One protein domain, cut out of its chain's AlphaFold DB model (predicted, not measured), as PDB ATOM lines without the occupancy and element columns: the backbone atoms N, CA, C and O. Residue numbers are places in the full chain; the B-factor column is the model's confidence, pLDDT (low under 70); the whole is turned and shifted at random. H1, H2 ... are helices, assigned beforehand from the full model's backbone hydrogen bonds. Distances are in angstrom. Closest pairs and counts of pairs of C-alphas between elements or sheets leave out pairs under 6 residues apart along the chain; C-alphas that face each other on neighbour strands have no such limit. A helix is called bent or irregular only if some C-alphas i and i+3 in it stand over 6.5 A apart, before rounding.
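AT A GLANCE: This is residues 493 to 509, 520 to 595 and 623 to 653 of the 680 residues of an uncharacterized protein of Mytilus coruscus (UniProt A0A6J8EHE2). Three long helices, H5, H6 and H7, make the thick part of the model, with H7 packing on both of the others; H3 and H4 follow one another along this group, H3 crossing H5 and H4 running side by side with H6. H1 runs back beside H3, and with the tiny H2 it makes the edge farthest from the middle. The printed part has 124 residues with seven named helices, H1 to H7 in chain order, and no named strand; its class is all helix, its packing part aligned and part crossed. The whole is compact, with a radius of gyration of the C-alphas of 14.9 A, and only just flat, spanning 41 by 40 by 22 A.

HOW THE PARTS SIT: H1, residues 493 to 509, touches H3, residues 526 to 536, with residues 495 to 502 alone, closest at C-alphas Ile 495 and Ile 536, 6.7 A, at a shallow tilt of 26 degrees, opposite ways. H2, residues 520 to 523, is close to H1 but not clearly touching; the closest C-alphas, Ala 506 and Phe 523, are 6.2 A apart. H3 touches residues 565 to 569 of H5, residues 552 to 570, at a steep tilt of 48 degrees, opposite ways; the closest C-alphas are Val 533 and Ser 565, 6.0 A. H4, residues 539 to 546, touches residues 583 to 591 of H6, residues 574 to 592, at a shallow tilt of 4 degrees, the same way; the closest C-alphas are Val 541 and Leu 587, 5.5 A. H7, residues 630 to 653, touches H5 with residues 631 to 642 alone, at a shallow tilt of 25 degrees, the same way; the closest C-alphas are Leu 556 and Val 632, 5.8 A. H7 touches H6 with residues 636 to 647 alone, at a steep tilt of 43 degrees, opposite ways; the closest C-alphas are Gly 588 and Ile 640, 4.6 A. H1 and H7 are apart. O i to N i+4 pairs within hydrogen-bond range number 12 of 13 in H1, 6 of 7 in H3, 3 of 4 in H4, 14 of 15 in H5, 9 of 15 in H6 and 16 of 20 in H7; H2 is too short for such a pair.

IN THESE COORDINATES: H1 begins at C-alpha 493, (52.818, -40.084, 67.566), spans 21.5 A and has a kink of 31 degrees near residue 503; it is only just irregular, with C-alphas 506 and 509 6.7 A apart. H3 spans 15.5 A and H5 26.5 A. H6 spans 26.2 A with a kink of 48 degrees near residue 581, and is irregular, with C-alphas 579 and 582 7.5 A apart. H7 spans 35.5 A and ends at C-alpha 653, (68.745, -32.377, 102.957).

THE WHOLE: The C-alphas farthest apart, Leu 508 and Arg 652, are 44.9 A apart. Residues 510 to 519 and 596 to 622 are not printed; the gaps are 11.1 A from C-alpha 509 to 520 and 8.5 A from C-alpha 595 to 623. The links printed whole are tight. Mean pLDDT of the printed part is 74.7, and 36 residues are under 70, among them 520 to 524 and 645 to 653.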
ATOM      1  N   TYR A 493      54.207 -39.623  67.543       69.69
ATOM      2  CA  TYR A 493      52.818 -40.084  67.566       69.69
ATOM      3  C   TYR A 493      52.344 -40.445  68.974       69.69
ATOM      4  O   TYR A 493      51.189 -40.171  69.291       69.69
ATOM      5  N   ASP A 494      53.213 -40.980  69.834       70.25
ATOM      6  CA  ASP A 494      52.865 -41.297  71.226       70.25
ATOM      7  C   ASP A 494      52.475 -40.028  72.000       70.25
ATOM      8  O   ASP A 494      51.435 -39.973  72.658       70.25
ATOM      9  N   ILE A 495      53.259 -38.955  71.855       73.88
ATOM     10  CA  ILE A 495      52.975 -37.662  72.496       73.88
ATOM     11  C   ILE A 495      51.758 -36.991  71.867       73.88
ATOM     12  O   ILE A 495      50.935 -36.430  72.589       73.88
ATOM     13  N   MET A 496      51.594 -37.082  70.542       75.75
ATOM     14  CA  MET A 496      50.373 -36.620  69.882       75.75
ATOM     15  C   MET A 496      49.143 -37.372  70.410       75.75
ATOM     16  O   MET A 496      48.124 -36.741  70.668       75.75
ATOM     17  N   GLY A 497      49.251 -38.679  70.662       77.25
ATOM     18  CA  GLY A 497      48.212 -39.492  71.293       77.25
ATOM     19  C   GLY A 497      47.889 -39.052  72.722       77.25
ATOM     20  O   GLY A 497      46.719 -38.863  73.044       77.25
ATOM     21  N   ILE A 498      48.899 -38.814  73.567       79.81
ATOM     22  CA  ILE A 498      48.695 -38.354  74.955       79.81
ATOM     23  C   ILE A 498      48.089 -36.939  74.991       79.81
ATOM     24  O   ILE A 498      47.194 -36.675  75.796       79.81
ATOM     25  N   LEU A 499      48.536 -36.033  74.114       80.94
ATOM     26  CA  LEU A 499      47.975 -34.684  73.991       80.94
ATOM     27  C   LEU A 499      46.545 -34.710  73.437       80.94
ATOM     28  O   LEU A 499      45.697 -33.976  73.936       80.94
ATOM     29  N   LEU A 500      46.249 -35.568  72.455       80.31
ATOM     30  CA  LEU A 500      44.892 -35.742  71.937       80.31
ATOM     31  C   LEU A 500      43.963 -36.398  72.964       80.31
ATOM     32  O   LEU A 500      42.827 -35.955  73.070       80.31
ATOM     33  N   ASP A 501      44.411 -37.367  73.771       80.38
ATOM     34  CA  ASP A 501      43.609 -37.881  74.894       80.38
ATOM     35  C   ASP A 501      43.354 -36.792  75.944       80.38
ATOM     36  O   ASP A 501      42.222 -36.641  76.394       80.38
ATOM     37  N   TRP A 502      44.356 -35.976  76.290       84.06
ATOM     38  CA  TRP A 502      44.181 -34.869  77.238       84.06
ATOM     39  C   TRP A 502      43.202 -33.806  76.709       84.06
ATOM     40  O   TRP A 502      42.303 -33.387  77.437       84.06
ATOM     41  N   ILE A 503      43.301 -33.426  75.431       77.38
ATOM     42  CA  ILE A 503      42.347 -32.520  74.768       77.38
ATOM     43  C   ILE A 503      40.951 -33.160  74.687       77.38
ATOM     44  O   ILE A 503      39.950 -32.493  74.950       77.38
ATOM     45  N   CYS A 504      40.854 -34.457  74.384       75.62
ATOM     46  CA  CYS A 504      39.584 -35.177  74.373       75.62
ATOM     47  C   CYS A 504      38.933 -35.211  75.759       75.62
ATOM     48  O   CYS A 504      37.739 -34.942  75.873       75.62
ATOM     49  N   ASP A 505      39.706 -35.499  76.804       73.00
ATOM     50  CA  ASP A 505      39.258 -35.567  78.193       73.00
ATOM     51  C   ASP A 505      38.796 -34.194  78.710       73.00
ATOM     52  O   ASP A 505      37.662 -34.059  79.168       73.00
ATOM     53  N   ALA A 506      39.623 -33.157  78.535       68.75
ATOM     54  CA  ALA A 506      39.356 -31.811  79.037       68.75
ATOM     55  C   ALA A 506      38.345 -30.999  78.199       68.75
ATOM     56  O   ALA A 506      37.678 -30.117  78.745       68.75
ATOM     57  N   HIS A 507      38.225 -31.259  76.887       66.06
ATOM     58  CA  HIS A 507      37.442 -30.410  75.972       66.06
ATOM     59  C   HIS A 507      36.399 -31.137  75.106       66.06
ATOM     60  O   HIS A 507      35.378 -30.521  74.803       66.06
ATOM     61  N   LEU A 508      36.570 -32.415  74.727       62.94
ATOM     62  CA  LEU A 508      35.557 -33.124  73.914       62.94
ATOM     63  C   LEU A 508      34.564 -33.962  74.731       62.94
ATOM     64  O   LEU A 508      33.394 -34.011  74.359       62.94
ATOM     65  N   ARG A 509      34.944 -34.544  75.880       58.81
ATOM     66  CA  ARG A 509      33.979 -35.206  76.792       58.81
ATOM     67  C   ARG A 509      32.905 -34.223  77.287       58.81
ATOM     68  O   ARG A 509      31.745 -34.602  77.451       58.81
ATOM     69  N   ILE A 520      35.081 -28.191  84.526       56.03
ATOM     70  CA  ILE A 520      36.214 -27.297  84.223       56.03
ATOM     71  C   ILE A 520      37.130 -27.101  85.444       56.03
ATOM     72  O   ILE A 520      38.353 -27.107  85.304       56.03
ATOM     73  N   GLU A 521      36.566 -27.006  86.651       56.50
ATOM     74  CA  GLU A 521      37.335 -26.898  87.900       56.50
ATOM     75  C   GLU A 521      38.171 -28.159  88.171       56.50
ATOM     76  O   GLU A 521      39.337 -28.056  88.552       56.50
ATOM     77  N   ARG A 522      37.630 -29.354  87.889       60.66
ATOM     78  CA  ARG A 522      38.355 -30.626  88.051       60.66
ATOM     79  C   ARG A 522      39.567 -30.708  87.120       60.66
ATOM     80  O   ARG A 522      40.645 -31.095  87.565       60.66
ATOM     81  N   PHE A 523      39.412 -30.297  85.863       63.50
ATOM     82  CA  PHE A 523      40.514 -30.254  84.893       63.50
ATOM     83  C   PHE A 523      41.512 -29.109  85.142       63.50
ATOM     84  O   PHE A 523      42.635 -29.164  84.648       63.50
ATOM     85  N   SER A 524      41.131 -28.115  85.950       64.94
ATOM     86  CA  SER A 524      42.012 -27.037  86.426       64.94
ATOM     87  C   SER A 524      42.750 -27.386  87.730       64.94
ATOM     88  O   SER A 524      43.530 -26.574  88.223       64.94
ATOM     89  N   SER A 525      42.505 -28.565  88.316       71.88
ATOM     90  CA  SER A 525      43.148 -28.970  89.570       71.88
ATOM     91  C   SER A 525      44.631 -29.306  89.370       71.88
ATOM     92  O   SER A 525      45.012 -30.000  88.424       71.88
ATOM     93  N   THR A 526      45.476 -28.844  90.296       70.75
ATOM     94  CA  THR A 526      46.935 -29.044  90.247       70.75
ATOM     95  C   THR A 526      47.310 -30.524  90.158       70.75
ATOM     96  O   THR A 526      48.240 -30.881  89.446       70.75
ATOM     97  N   GLU A 527      46.564 -31.398  90.836       74.19
ATOM     98  CA  GLU A 527      46.807 -32.843  90.865       74.19
ATOM     99  C   GLU A 527      46.532 -33.517  89.506       74.19
ATOM    100  O   GLU A 527      47.368 -34.283  89.026       74.19
ATOM    101  N   TYR A 528      45.435 -33.160  88.823       79.69
ATOM    102  CA  TYR A 528      45.147 -33.640  87.463       79.69
ATOM    103  C   TYR A 528      46.185 -33.138  86.445       79.69
ATOM    104  O   TYR A 528      46.673 -33.906  85.612       79.69
ATOM    105  N   ILE A 529      46.568 -31.858  86.535       78.62
ATOM    106  CA  ILE A 529      47.607 -31.271  85.677       78.62
ATOM    107  C   ILE A 529      48.951 -31.983  85.894       78.62
ATOM    108  O   ILE A 529      49.629 -32.318  84.921       78.62
ATOM    109  N   LEU A 530      49.317 -32.275  87.146       78.88
ATOM    110  CA  LEU A 530      50.527 -33.024  87.487       78.88
ATOM    111  C   LEU A 530      50.517 -34.447  86.921       78.88
ATOM    112  O   LEU A 530      51.514 -34.857  86.330       78.88
ATOM    113  N   GLU A 531      49.410 -35.185  87.040       82.31
ATOM    114  CA  GLU A 531      49.296 -36.547  86.498       82.31
ATOM    115  C   GLU A 531      49.517 -36.579  84.974       82.31
ATOM    116  O   GLU A 531      50.211 -37.454  84.450       82.31
ATOM    117  N   ARG A 532      48.972 -35.588  84.253       83.00
ATOM    118  CA  ARG A 532      49.153 -35.437  82.801       83.00
ATOM    119  C   ARG A 532      50.576 -34.995  82.437       83.00
ATOM    120  O   ARG A 532      51.177 -35.581  81.537       83.00
ATOM    121  N   VAL A 533      51.157 -34.041  83.168       84.44
ATOM    122  CA  VAL A 533      52.548 -33.587  82.976       84.44
ATOM    123  C   VAL A 533      53.557 -34.722  83.192       84.44
ATOM    124  O   VAL A 533      54.452 -34.900  82.363       84.44
ATOM    125  N   LEU A 534      53.397 -35.529  84.245       80.56
ATOM    126  CA  LEU A 534      54.290 -36.654  84.560       80.56
ATOM    127  C   LEU A 534      54.337 -37.716  83.447       80.56
ATOM    128  O   LEU A 534      55.363 -38.373  83.283       80.56
ATOM    129  N   LYS A 535      53.267 -37.854  82.653       81.94
ATOM    130  CA  LYS A 535      53.198 -38.776  81.504       81.94
ATOM    131  C   LYS A 535      53.887 -38.243  80.243       81.94
ATOM    132  O   LYS A 535      54.338 -39.040  79.429       81.94
ATOM    133  N   ILE A 536      53.975 -36.922  80.069       83.69
ATOM    134  CA  ILE A 536      54.507 -36.288  78.845       83.69
ATOM    135  C   ILE A 536      55.982 -35.891  79.006       83.69
ATOM    136  O   ILE A 536      56.744 -35.916  78.036       83.69
ATOM    137  N   LEU A 537      56.416 -35.528  80.218       84.75
ATOM    138  CA  LEU A 537      57.775 -35.033  80.450       84.75
ATOM    139  C   LEU A 537      58.898 -36.044  80.103       84.75
ATOM    140  O   LEU A 537      59.902 -35.604  79.541       84.75
ATOM    141  N   PRO A 538      58.768 -37.366  80.363       83.19
ATOM    142  CA  PRO A 538      59.774 -38.355  79.960       83.19
ATOM    143  C   PRO A 538      59.981 -38.396  78.445       83.19
ATOM    144  O   PRO A 538      61.099 -38.213  77.969       83.19
ATOM    145  N   THR A 539      58.895 -38.536  77.690       79.44
ATOM    146  CA  THR A 539      58.887 -38.609  76.222       79.44
ATOM    147  C   THR A 539      59.319 -37.280  75.578       79.44
ATOM    148  O   THR A 539      59.874 -37.252  74.480       79.44
ATOM    149  N   SER A 540      59.160 -36.159  76.291       77.50
ATOM    150  CA  SER A 540      59.649 -34.840  75.861       77.50
ATOM    151  C   SER A 540      61.178 -34.738  75.774       77.50
ATOM    152  O   SER A 540      61.672 -33.860  75.068       77.50
ATOM    153  N   VAL A 541      61.936 -35.625  76.438       79.19
ATOM    154  CA  VAL A 541      63.394 -35.733  76.236       79.19
ATOM    155  C   VAL A 541      63.696 -36.130  74.794       79.19
ATOM    156  O   VAL A 541      64.527 -35.510  74.135       79.19
ATOM    157  N   ASP A 542      62.993 -37.140  74.289       76.19
ATOM    158  CA  ASP A 542      63.291 -37.724  72.988       76.19
ATOM    159  C   ASP A 542      62.765 -36.828  71.840       76.19
ATOM    160  O   ASP A 542      63.414 -36.728  70.800       76.19
ATOM    161  N   MET A 543      61.715 -36.018  72.066       72.94
ATOM    162  CA  MET A 543      61.358 -34.904  71.159       72.94
ATOM    163  C   MET A 543      62.499 -33.901  70.944       72.94
ATOM    164  O   MET A 543      62.721 -33.448  69.822       72.94
ATOM    165  N   LEU A 544      63.216 -33.515  72.008       76.31
ATOM    166  CA  LEU A 544      64.306 -32.535  71.906       76.31
ATOM    167  C   LEU A 544      65.496 -33.064  71.094       76.31
ATOM    168  O   LEU A 544      66.248 -32.263  70.538       76.31
ATOM    169  N   ARG A 545      65.634 -34.393  71.005       72.19
ATOM    170  CA  ARG A 545      66.621 -35.097  70.179       72.19
ATOM    171  C   ARG A 545      66.199 -35.209  68.712       72.19
ATOM    172  O   ARG A 545      67.052 -35.129  67.833       72.19
ATOM    173  N   GLU A 546      64.907 -35.392  68.444       68.19
ATOM    174  CA  GLU A 546      64.373 -35.546  67.082       68.19
ATOM    175  C   GLU A 546      64.147 -34.210  66.354       68.19
ATOM    176  O   GLU A 546      64.333 -34.135  65.136       68.19
ATOM    177  N   PHE A 547      63.771 -33.137  67.060       67.12
ATOM    178  CA  PHE A 547      63.506 -31.848  66.415       67.12
ATOM    179  C   PHE A 547      64.789 -31.047  66.126       67.12
ATOM    180  O   PHE A 547      65.539 -30.727  67.054       67.12
ATOM    181  N   PRO A 548      65.027 -30.613  64.868       61.47
ATOM    182  CA  PRO A 548      66.171 -29.771  64.543       61.47
ATOM    183  C   PRO A 548      66.013 -28.387  65.205       61.47
ATOM    184  O   PRO A 548      65.016 -27.698  64.959       61.47
ATOM    185  N   PRO A 549      67.000 -27.915  65.990       60.19
ATOM    186  CA  PRO A 549      66.844 -26.755  66.875       60.19
ATOM    187  C   PRO A 549      66.584 -25.430  66.150       60.19
ATOM    188  O   PRO A 549      66.073 -24.489  66.757       60.19
ATOM    189  N   ASN A 550      66.890 -25.369  64.851       61.62
ATOM    190  CA  ASN A 550      66.677 -24.204  63.993       61.62
ATOM    191  C   ASN A 550      65.225 -24.078  63.482       61.62
ATOM    192  O   ASN A 550      64.863 -23.042  62.928       61.62
ATOM    193  N   ASN A 551      64.357 -25.082  63.692       71.44
ATOM    194  CA  ASN A 551      62.927 -24.976  63.382       71.44
ATOM    195  C   ASN A 551      62.145 -24.346  64.550       71.44
ATOM    196  O   ASN A 551      61.409 -25.013  65.282       71.44
ATOM    197  N   PHE A 552      62.291 -23.027  64.705       72.19
ATOM    198  CA  PHE A 552      61.701 -22.266  65.814       72.19
ATOM    199  C   PHE A 552      60.167 -22.315  65.885       72.19
ATOM    200  O   PHE A 552      59.617 -22.051  66.950       72.19
ATOM    201  N   ARG A 553      59.463 -22.675  64.798       70.62
ATOM    202  CA  ARG A 553      57.998 -22.860  64.823       70.62
ATOM    203  C   ARG A 553      57.563 -24.059  65.667       70.62
ATOM    204  O   ARG A 553      56.448 -24.045  66.172       70.62
ATOM    205  N   ILE A 554      58.423 -25.068  65.810       72.12
ATOM    206  CA  ILE A 554      58.161 -26.267  66.618       72.12
ATOM    207  C   ILE A 554      58.901 -26.161  67.954       72.12
ATOM    208  O   ILE A 554      58.299 -26.316  69.014       72.12
ATOM    209  N   SER A 555      60.195 -25.821  67.928       75.31
ATOM    210  CA  SER A 555      61.016 -25.863  69.140       75.31
ATOM    211  C   SER A 555      60.651 -24.806  70.187       75.31
ATOM    212  O   SER A 555      60.784 -25.082  71.378       75.31
ATOM    213  N   LEU A 556      60.148 -23.626  69.796       81.00
ATOM    214  CA  LEU A 556      59.732 -22.610  70.768       81.00
ATOM    215  C   LEU A 556      58.482 -23.048  71.570       81.00
ATOM    216  O   LEU A 556      58.582 -23.051  72.799       81.00
ATOM    217  N   PRO A 557      57.368 -23.501  70.950       82.75
ATOM    218  CA  PRO A 557      56.258 -24.121  71.681       82.75
ATOM    219  C   PRO A 557      56.666 -25.317  72.552       82.75
ATOM    220  O   PRO A 557      56.237 -25.397  73.702       82.75
ATOM    221  N   CYS A 558      57.536 -26.213  72.066       82.00
ATOM    222  CA  CYS A 558      58.019 -27.344  72.868       82.00
ATOM    223  C   CYS A 558      58.769 -26.881  74.130       82.00
ATOM    224  O   CYS A 558      58.494 -27.376  75.221       82.00
ATOM    225  N   LEU A 559      59.666 -25.893  74.019       86.94
ATOM    226  CA  LEU A 559      60.382 -25.340  75.178       86.94
ATOM    227  C   LEU A 559      59.455 -24.576  76.134       86.94
ATOM    228  O   LEU A 559      59.643 -24.655  77.346       86.94
ATOM    229  N   GLN A 560      58.441 -23.874  75.621       87.75
ATOM    230  CA  GLN A 560      57.413 -23.232  76.449       87.75
ATOM    231  C   GLN A 560      56.616 -24.271  77.252       87.75
ATOM    232  O   GLN A 560      56.458 -24.112  78.463       87.75
ATOM    233  N   PHE A 561      56.176 -25.356  76.607       87.75
ATOM    234  CA  PHE A 561      55.449 -26.448  77.258       87.75
ATOM    235  C   PHE A 561      56.304 -27.178  78.307       87.75
ATOM    236  O   PHE A 561      55.830 -27.423  79.417       87.75
ATOM    237  N   ILE A 562      57.572 -27.475  77.999       87.69
ATOM    238  CA  ILE A 562      58.504 -28.098  78.952       87.69
ATOM    239  C   ILE A 562      58.735 -27.169  80.150       87.69
ATOM    240  O   ILE A 562      58.581 -27.603  81.289       87.69
ATOM    241  N   TYR A 563      59.026 -25.882  79.933       89.25
ATOM    242  CA  TYR A 563      59.228 -24.930  81.030       89.25
ATOM    243  C   TYR A 563      57.983 -24.786  81.923       89.25
ATOM    244  O   TYR A 563      58.094 -24.856  83.148       89.25
ATOM    245  N   TRP A 564      56.791 -24.659  81.330       89.75
ATOM    246  CA  TRP A 564      55.524 -24.634  82.069       89.75
ATOM    247  C   TRP A 564      55.307 -25.922  82.876       89.75
ATOM    248  O   TRP A 564      54.954 -25.868  84.054       89.75
ATOM    249  N   SER A 565      55.596 -27.081  82.285       87.38
ATOM    250  CA  SER A 565      55.497 -28.381  82.957       87.38
ATOM    251  C   SER A 565      56.412 -28.463  84.189       87.38
ATOM    252  O   SER A 565      55.978 -28.906  85.252       87.38
ATOM    253  N   LEU A 566      57.648 -27.958  84.095       86.06
ATOM    254  CA  LEU A 566      58.598 -27.908  85.216       86.06
ATOM    255  C   LEU A 566      58.139 -26.992  86.362       86.06
ATOM    256  O   LEU A 566      58.353 -27.319  87.531       86.06
ATOM    257  N   VAL A 567      57.490 -25.868  86.043       84.88
ATOM    258  CA  VAL A 567      56.898 -24.958  87.043       84.88
ATOM    259  C   VAL A 567      55.718 -25.612  87.772       84.88
ATOM    260  O   VAL A 567      55.535 -25.369  88.964       84.88
ATOM    261  N   ASN A 568      54.952 -26.483  87.108       81.31
ATOM    262  CA  ASN A 568      53.904 -27.268  87.765       81.31
ATOM    263  C   ASN A 568      54.503 -28.368  88.660       81.31
ATOM    264  O   ASN A 568      54.124 -28.471  89.824       81.31
ATOM    265  N   VAL A 569      55.495 -29.135  88.180       80.12
ATOM    266  CA  VAL A 569      56.184 -30.177  88.980       80.12
ATOM    267  C   VAL A 569      56.815 -29.610  90.259       80.12
ATOM    268  O   VAL A 569      56.818 -30.273  91.296       80.12
ATOM    269  N   GLU A 570      57.293 -28.365  90.241       74.38
ATOM    270  CA  GLU A 570      57.794 -27.684  91.442       74.38
ATOM    271  C   GLU A 570      56.730 -27.509  92.543       74.38
ATOM    272  O   GLU A 570      57.078 -27.509  93.724       74.38
ATOM    273  N   GLN A 571      55.443 -27.452  92.194       71.50
ATOM    274  CA  GLN A 571      54.328 -27.315  93.142       71.50
ATOM    275  C   GLN A 571      53.859 -28.665  93.724       71.50
ATOM    276  O   GLN A 571      53.068 -28.687  94.663       71.50
ATOM    277  N   ALA A 572      54.365 -29.796  93.213       65.19
ATOM    278  CA  ALA A 572      53.996 -31.138  93.672       65.19
ATOM    279  C   ALA A 572      54.540 -31.495  95.072       65.19
ATOM    280  O   ALA A 572      55.530 -30.932  95.554       65.19
ATOM    281  N   SER A 573      53.949 -32.514  95.699       60.19
ATOM    282  CA  SER A 573      54.476 -33.132  96.921       60.19
ATOM    283  C   SER A 573      55.811 -33.861  96.672       60.19
ATOM    284  O   SER A 573      56.135 -34.267  95.553       60.19
ATOM    285  N   GLY A 574      56.625 -34.013  97.725       60.47
ATOM    286  CA  GLY A 574      58.022 -34.467  97.609       60.47
ATOM    287  C   GLY A 574      58.215 -35.837  96.947       60.47
ATOM    288  O   GLY A 574      59.184 -36.032  96.218       60.47
ATOM    289  N   GLN A 575      57.275 -36.764  97.140       59.09
ATOM    290  CA  GLN A 575      57.408 -38.159  96.705       59.09
ATOM    291  C   GLN A 575      57.154 -38.380  95.200       59.09
ATOM    292  O   GLN A 575      57.582 -39.393  94.655       59.09
ATOM    293  N   GLN A 576      56.517 -37.431  94.501       62.75
ATOM    294  CA  GLN A 576      56.435 -37.464  93.031       62.75
ATOM    295  C   GLN A 576      57.676 -36.842  92.368       62.75
ATOM    296  O   GLN A 576      58.035 -37.203  91.248       62.75
ATOM    297  N   LYS A 577      58.375 -35.936  93.066       63.88
ATOM    298  CA  LYS A 577      59.575 -35.251  92.551       63.88
ATOM    299  C   LYS A 577      60.785 -36.183  92.430       63.88
ATOM    300  O   LYS A 577      61.540 -36.057  91.470       63.88
ATOM    301  N   SER A 578      60.950 -37.139  93.348       64.88
ATOM    302  CA  SER A 578      62.047 -38.124  93.310       64.88
ATOM    303  C   SER A 578      62.037 -38.969  92.034       64.88
ATOM    304  O   SER A 578      63.081 -39.170  91.418       64.88
ATOM    305  N   ASN A 579      60.853 -39.405  91.600       67.62
ATOM    306  CA  ASN A 579      60.686 -40.306  90.455       67.62
ATOM    307  C   ASN A 579      61.075 -39.650  89.120       67.62
ATOM    308  O   ASN A 579      61.408 -40.345  88.163       67.62
ATOM    309  N   LEU A 580      61.055 -38.315  89.057       74.88
ATOM    310  CA  LEU A 580      61.324 -37.550  87.842       74.88
ATOM    311  C   LEU A 580      62.769 -37.035  87.751       74.88
ATOM    312  O   LEU A 580      63.154 -36.529  86.702       74.88
ATOM    313  N   LEU A 581      63.593 -37.171  88.801       79.88
ATOM    314  CA  LEU A 581      64.928 -36.552  88.869       79.88
ATOM    315  C   LEU A 581      65.843 -36.951  87.692       79.88
ATOM    316  O   LEU A 581      66.512 -36.100  87.115       79.88
ATOM    317  N   SER A 582      65.791 -38.217  87.265       81.00
ATOM    318  CA  SER A 582      66.520 -38.711  86.083       81.00
ATOM    319  C   SER A 582      66.030 -38.075  84.770       81.00
ATOM    320  O   SER A 582      66.831 -37.671  83.927       81.00
ATOM    321  N   THR A 583      64.714 -37.902  84.605       85.25
ATOM    322  CA  THR A 583      64.119 -37.196  83.456       85.25
ATOM    323  C   THR A 583      64.494 -35.716  83.452       85.25
ATOM    324  O   THR A 583      64.886 -35.188  82.415       85.25
ATOM    325  N   LEU A 584      64.419 -35.054  84.610       85.81
ATOM    326  CA  LEU A 584      64.806 -33.654  84.796       85.81
ATOM    327  C   LEU A 584      66.271 -33.442  84.399       85.81
ATOM    328  O   LEU A 584      66.579 -32.558  83.601       85.81
ATOM    329  N   ARG A 585      67.161 -34.315  84.878       84.81
ATOM    330  CA  ARG A 585      68.571 -34.332  84.494       84.81
ATOM    331  C   ARG A 585      68.754 -34.503  82.982       84.81
ATOM    332  O   ARG A 585      69.420 -33.673  82.368       84.81
ATOM    333  N   ARG A 586      68.118 -35.512  82.369       83.62
ATOM    334  CA  ARG A 586      68.189 -35.762  80.915       83.62
ATOM    335  C   ARG A 586      67.718 -34.561  80.084       83.62
ATOM    336  O   ARG A 586      68.354 -34.249  79.085       83.62
ATOM    337  N   LEU A 587      66.663 -33.852  80.499       86.31
ATOM    338  CA  LEU A 587      66.215 -32.615  79.834       86.31
ATOM    339  C   LEU A 587      67.281 -31.513  79.891       86.31
ATOM    340  O   LEU A 587      67.556 -30.869  78.878       86.31
ATOM    341  N   GLY A 588      67.896 -31.301  81.058       85.12
ATOM    342  CA  GLY A 588      68.992 -30.343  81.213       85.12
ATOM    343  C   GLY A 588      70.219 -30.715  80.374       85.12
ATOM    344  O   GLY A 588      70.796 -29.856  79.705       85.12
ATOM    345  N   GLU A 589      70.590 -31.997  80.358       83.88
ATOM    346  CA  GLU A 589      71.722 -32.521  79.587       83.88
ATOM    347  C   GLU A 589      71.503 -32.388  78.067       83.88
ATOM    348  O   GLU A 589      72.384 -31.857  77.389       83.88
ATOM    349  N   GLU A 590      70.336 -32.760  77.526       80.81
ATOM    350  CA  GLU A 590      70.046 -32.692  76.079       80.81
ATOM    351  C   GLU A 590      69.998 -31.234  75.561       80.81
ATOM    352  O   GLU A 590      70.495 -30.927  74.474       80.81
ATOM    353  N   LEU A 591      69.482 -30.292  76.365       82.62
ATOM    354  CA  LEU A 591      69.463 -28.857  76.031       82.62
ATOM    355  C   LEU A 591      70.850 -28.193  76.099       82.62
ATOM    356  O   LEU A 591      71.092 -27.194  75.406       82.62
ATOM    357  N   TYR A 592      71.752 -28.732  76.926       80.31
ATOM    358  CA  TYR A 592      73.102 -28.212  77.156       80.31
ATOM    359  C   TYR A 592      74.168 -28.858  76.245       80.31
ATOM    360  O   TYR A 592      75.107 -28.178  75.821       80.31
ATOM    361  N   ARG A 593      74.023 -30.148  75.900       64.62
ATOM    362  CA  ARG A 593      74.979 -30.959  75.117       64.62
ATOM    363  C   ARG A 593      74.327 -31.701  73.936       64.62
ATOM    364  O   ARG A 593      74.317 -32.929  73.886       64.62
ATOM    365  N   SER A 594      73.908 -30.980  72.902       47.97
ATOM    366  CA  SER A 594      73.549 -31.623  71.626       47.97
ATOM    367  C   SER A 594      74.799 -32.042  70.828       47.97
ATOM    368  O   SER A 594      75.394 -31.211  70.135       47.97
ATOM    369  N   LYS A 595      75.223 -33.311  70.986       40.25
ATOM    370  CA  LYS A 595      75.869 -34.196  69.974       40.25
ATOM    371  C   LYS A 595      76.431 -35.491  70.606       40.25
ATOM    372  O   LYS A 595      77.624 -35.573  70.886       40.25
ATOM    373  N   ILE A 623      72.606 -26.330  69.135       66.50
ATOM    374  CA  ILE A 623      72.423 -26.405  70.597       66.50
ATOM    375  C   ILE A 623      71.400 -25.353  71.035       66.50
ATOM    376  O   ILE A 623      71.613 -24.163  70.802       66.50
ATOM    377  N   TYR A 624      70.332 -25.763  71.725       76.38
ATOM    378  CA  TYR A 624      69.269 -24.863  72.197       76.38
ATOM    379  C   TYR A 624      69.804 -23.716  73.072       76.38
ATOM    380  O   TYR A 624      69.534 -22.548  72.783       76.38
ATOM    381  N   PHE A 625      70.679 -24.030  74.035       79.62
ATOM    382  CA  PHE A 625      71.375 -23.051  74.883       79.62
ATOM    383  C   PHE A 625      72.257 -22.039  74.113       79.62
ATOM    384  O   PHE A 625      72.613 -20.989  74.645       79.62
ATOM    385  N   ARG A 626      72.610 -22.311  72.848       73.69
ATOM    386  CA  ARG A 626      73.367 -21.392  71.973       73.69
ATOM    387  C   ARG A 626      72.575 -20.934  70.742       73.69
ATOM    388  O   ARG A 626      73.166 -20.374  69.824       73.69
ATOM    389  N   SER A 627      71.255 -21.131  70.729       77.38
ATOM    390  CA  SER A 627      70.394 -20.758  69.602       77.38
ATOM    391  C   SER A 627      70.536 -19.278  69.227       77.38
ATOM    392  O   SER A 627      70.677 -18.410  70.095       77.38
ATOM    393  N   SER A 628      70.454 -18.975  67.931       78.12
ATOM    394  CA  SER A 628      70.381 -17.604  67.414       78.12
ATOM    395  C   SER A 628      69.109 -16.876  67.870       78.12
ATOM    396  O   SER A 628      69.138 -15.660  68.045       78.12
ATOM    397  N   ASN A 629      68.022 -17.606  68.147       81.94
ATOM    398  CA  ASN A 629      66.771 -17.052  68.657       81.94
ATOM    399  C   ASN A 629      66.848 -16.773  70.174       81.94
ATOM    400  O   ASN A 629      67.094 -17.676  70.978       81.94
ATOM    401  N   GLN A 630      66.587 -15.524  70.575       83.25
ATOM    402  CA  GLN A 630      66.677 -15.076  71.972       83.25
ATOM    403  C   GLN A 630      65.682 -15.778  72.910       83.25
ATOM    404  O   GLN A 630      66.057 -16.116  74.031       83.25
ATOM    405  N   HIS A 631      64.446 -16.044  72.474       82.81
ATOM    406  CA  HIS A 631      63.442 -16.724  73.302       82.81
ATOM    407  C   HIS A 631      63.801 -18.195  73.526       82.81
ATOM    408  O   HIS A 631      63.710 -18.686  74.648       82.81
ATOM    409  N   VAL A 632      64.278 -18.880  72.480       84.88
ATOM    410  CA  VAL A 632      64.776 -20.265  72.560       84.88
ATOM    411  C   VAL A 632      65.981 -20.350  73.505       84.88
ATOM    412  O   VAL A 632      66.031 -21.230  74.369       84.88
ATOM    413  N   ARG A 633      66.923 -19.402  73.401       86.81
ATOM    414  CA  ARG A 633      68.098 -19.304  74.283       86.81
ATOM    415  C   ARG A 633      67.710 -19.029  75.741       86.81
ATOM    416  O   ARG A 633      68.253 -19.664  76.642       86.81
ATOM    417  N   LEU A 634      66.762 -18.121  75.980       88.56
ATOM    418  CA  LEU A 634      66.270 -17.788  77.319       88.56
ATOM    419  C   LEU A 634      65.540 -18.975  77.963       88.56
ATOM    420  O   LEU A 634      65.889 -19.366  79.072       88.56
ATOM    421  N   LEU A 635      64.578 -19.588  77.264       88.38
ATOM    422  CA  LEU A 635      63.809 -20.723  77.789       88.38
ATOM    423  C   LEU A 635      64.687 -21.949  78.048       88.38
ATOM    424  O   LEU A 635      64.576 -22.544  79.114       88.38
ATOM    425  N   SER A 636      65.600 -22.302  77.137       87.12
ATOM    426  CA  SER A 636      66.537 -23.408  77.387       87.12
ATOM    427  C   SER A 636      67.470 -23.119  78.568       87.12
ATOM    428  O   SER A 636      67.666 -24.000  79.399       87.12
ATOM    429  N   SER A 637      67.963 -21.882  78.720       88.00
ATOM    430  CA  SER A 637      68.752 -21.480  79.898       88.00
ATOM    431  C   SER A 637      67.951 -21.600  81.199       88.00
ATOM    432  O   SER A 637      68.456 -22.130  82.186       88.00
ATOM    433  N   LEU A 638      66.689 -21.151  81.204       89.56
ATOM    434  CA  LEU A 638      65.794 -21.255  82.359       89.56
ATOM    435  C   LEU A 638      65.472 -22.712  82.713       89.56
ATOM    436  O   LEU A 638      65.476 -23.050  83.893       89.56
ATOM    437  N   ILE A 639      65.236 -23.576  81.720       88.94
ATOM    438  CA  ILE A 639      65.025 -25.016  81.930       88.94
ATOM    439  C   ILE A 639      66.270 -25.652  82.560       88.94
ATOM    440  O   ILE A 639      66.144 -26.283  83.604       88.94
ATOM    441  N   ILE A 640      67.460 -25.430  81.985       88.00
ATOM    442  CA  ILE A 640      68.733 -25.979  82.488       88.00
ATOM    443  C   ILE A 640      68.985 -25.544  83.942       88.00
ATOM    444  O   ILE A 640      69.332 -26.369  84.787       88.00
ATOM    445  N   LEU A 641      68.763 -24.265  84.266       86.38
ATOM    446  CA  LEU A 641      68.872 -23.763  85.641       86.38
ATOM    447  C   LEU A 641      67.854 -24.431  86.578       86.38
ATOM    448  O   LEU A 641      68.205 -24.800  87.700       86.38
ATOM    449  N   LYS A 642      66.609 -24.631  86.123       83.81
ATOM    450  CA  LYS A 642      65.552 -25.282  86.909       83.81
ATOM    451  C   LYS A 642      65.920 -26.731  87.234       83.81
ATOM    452  O   LYS A 642      65.900 -27.103  88.407       83.81
ATOM    453  N   THR A 643      66.345 -27.505  86.236       85.19
ATOM    454  CA  THR A 643      66.728 -28.916  86.400       85.19
ATOM    455  C   THR A 643      67.969 -29.079  87.281       85.19
ATOM    456  O   THR A 643      67.968 -29.927  88.168       85.19
ATOM    457  N   LEU A 644      68.987 -28.221  87.127       77.00
ATOM    458  CA  LEU A 644      70.185 -28.244  87.981       77.00
ATOM    459  C   LEU A 644      69.881 -27.846  89.433       77.00
ATOM    460  O   LEU A 644      70.409 -28.453  90.364       77.00
ATOM    461  N   SER A 645      69.004 -26.859  89.652       65.88
ATOM    462  CA  SER A 645      68.626 -26.457  91.014       65.88
ATOM    463  C   SER A 645      67.941 -27.590  91.789       65.88
ATOM    464  O   SER A 645      68.127 -27.712  92.998       65.88
ATOM    465  N   GLN A 646      67.200 -28.458  91.090       62.03
ATOM    466  CA  GLN A 646      66.460 -29.575  91.679       62.03
ATOM    467  C   GLN A 646      67.351 -30.775  92.056       62.03
ATOM    468  O   GLN A 646      66.985 -31.498  92.979       62.03
ATOM    469  N   GLU A 647      68.537 -30.951  91.457       53.22
ATOM    470  CA  GLU A 647      69.526 -31.947  91.923       53.22
ATOM    471  C   GLU A 647      70.213 -31.535  93.241       53.22
ATOM    472  O   GLU A 647      70.583 -32.391  94.046       53.22
ATOM    473  N   LEU A 648      70.359 -30.231  93.504       50.59
ATOM    474  CA  LEU A 648      71.073 -29.718  94.683       50.59
ATOM    475  C   LEU A 648      70.236 -29.724  95.976       50.59
ATOM    476  O   LEU A 648      70.801 -29.824  97.066       50.59
ATOM    477  N   TYR A 649      68.905 -29.654  95.884       53.34
ATOM    478  CA  TYR A 649      68.018 -29.722  97.055       53.34
ATOM    479  C   TYR A 649      68.101 -31.042  97.852       53.34
ATOM    480  O   TYR A 649      68.304 -30.958  99.065       53.34
ATOM    481  N   PRO A 650      67.986 -32.249  97.254       51.56
ATOM    482  CA  PRO A 650      68.091 -33.499  98.013       51.56
ATOM    483  C   PRO A 650      69.483 -33.689  98.636       51.56
ATOM    484  O   PRO A 650      69.577 -34.126  99.780       51.56
ATOM    485  N   LEU A 651      70.554 -33.274  97.947       45.50
ATOM    486  CA  LEU A 651      71.916 -33.277  98.499       45.50
ATOM    487  C   LEU A 651      72.056 -32.378  99.739       45.50
ATOM    488  O   LEU A 651      72.745 -32.754 100.685       45.50
ATOM    489  N   ARG A 652      71.371 -31.227  99.773       45.00
ATOM    490  CA  ARG A 652      71.335 -30.347 100.953       45.00
ATOM    491  C   ARG A 652      70.617 -30.979 102.145       45.00
ATOM    492  O   ARG A 652      71.084 -30.834 103.270       45.00
ATOM    493  N   ILE A 653      69.519 -31.697 101.903       49.31
ATOM    494  CA  ILE A 653      68.745 -32.377 102.957       49.31
ATOM    495  C   ILE A 653      69.577 -33.505 103.592       49.31
ATOM    496  O   ILE A 653      69.607 -33.624 104.814       49.31
TER     497      ILE A 653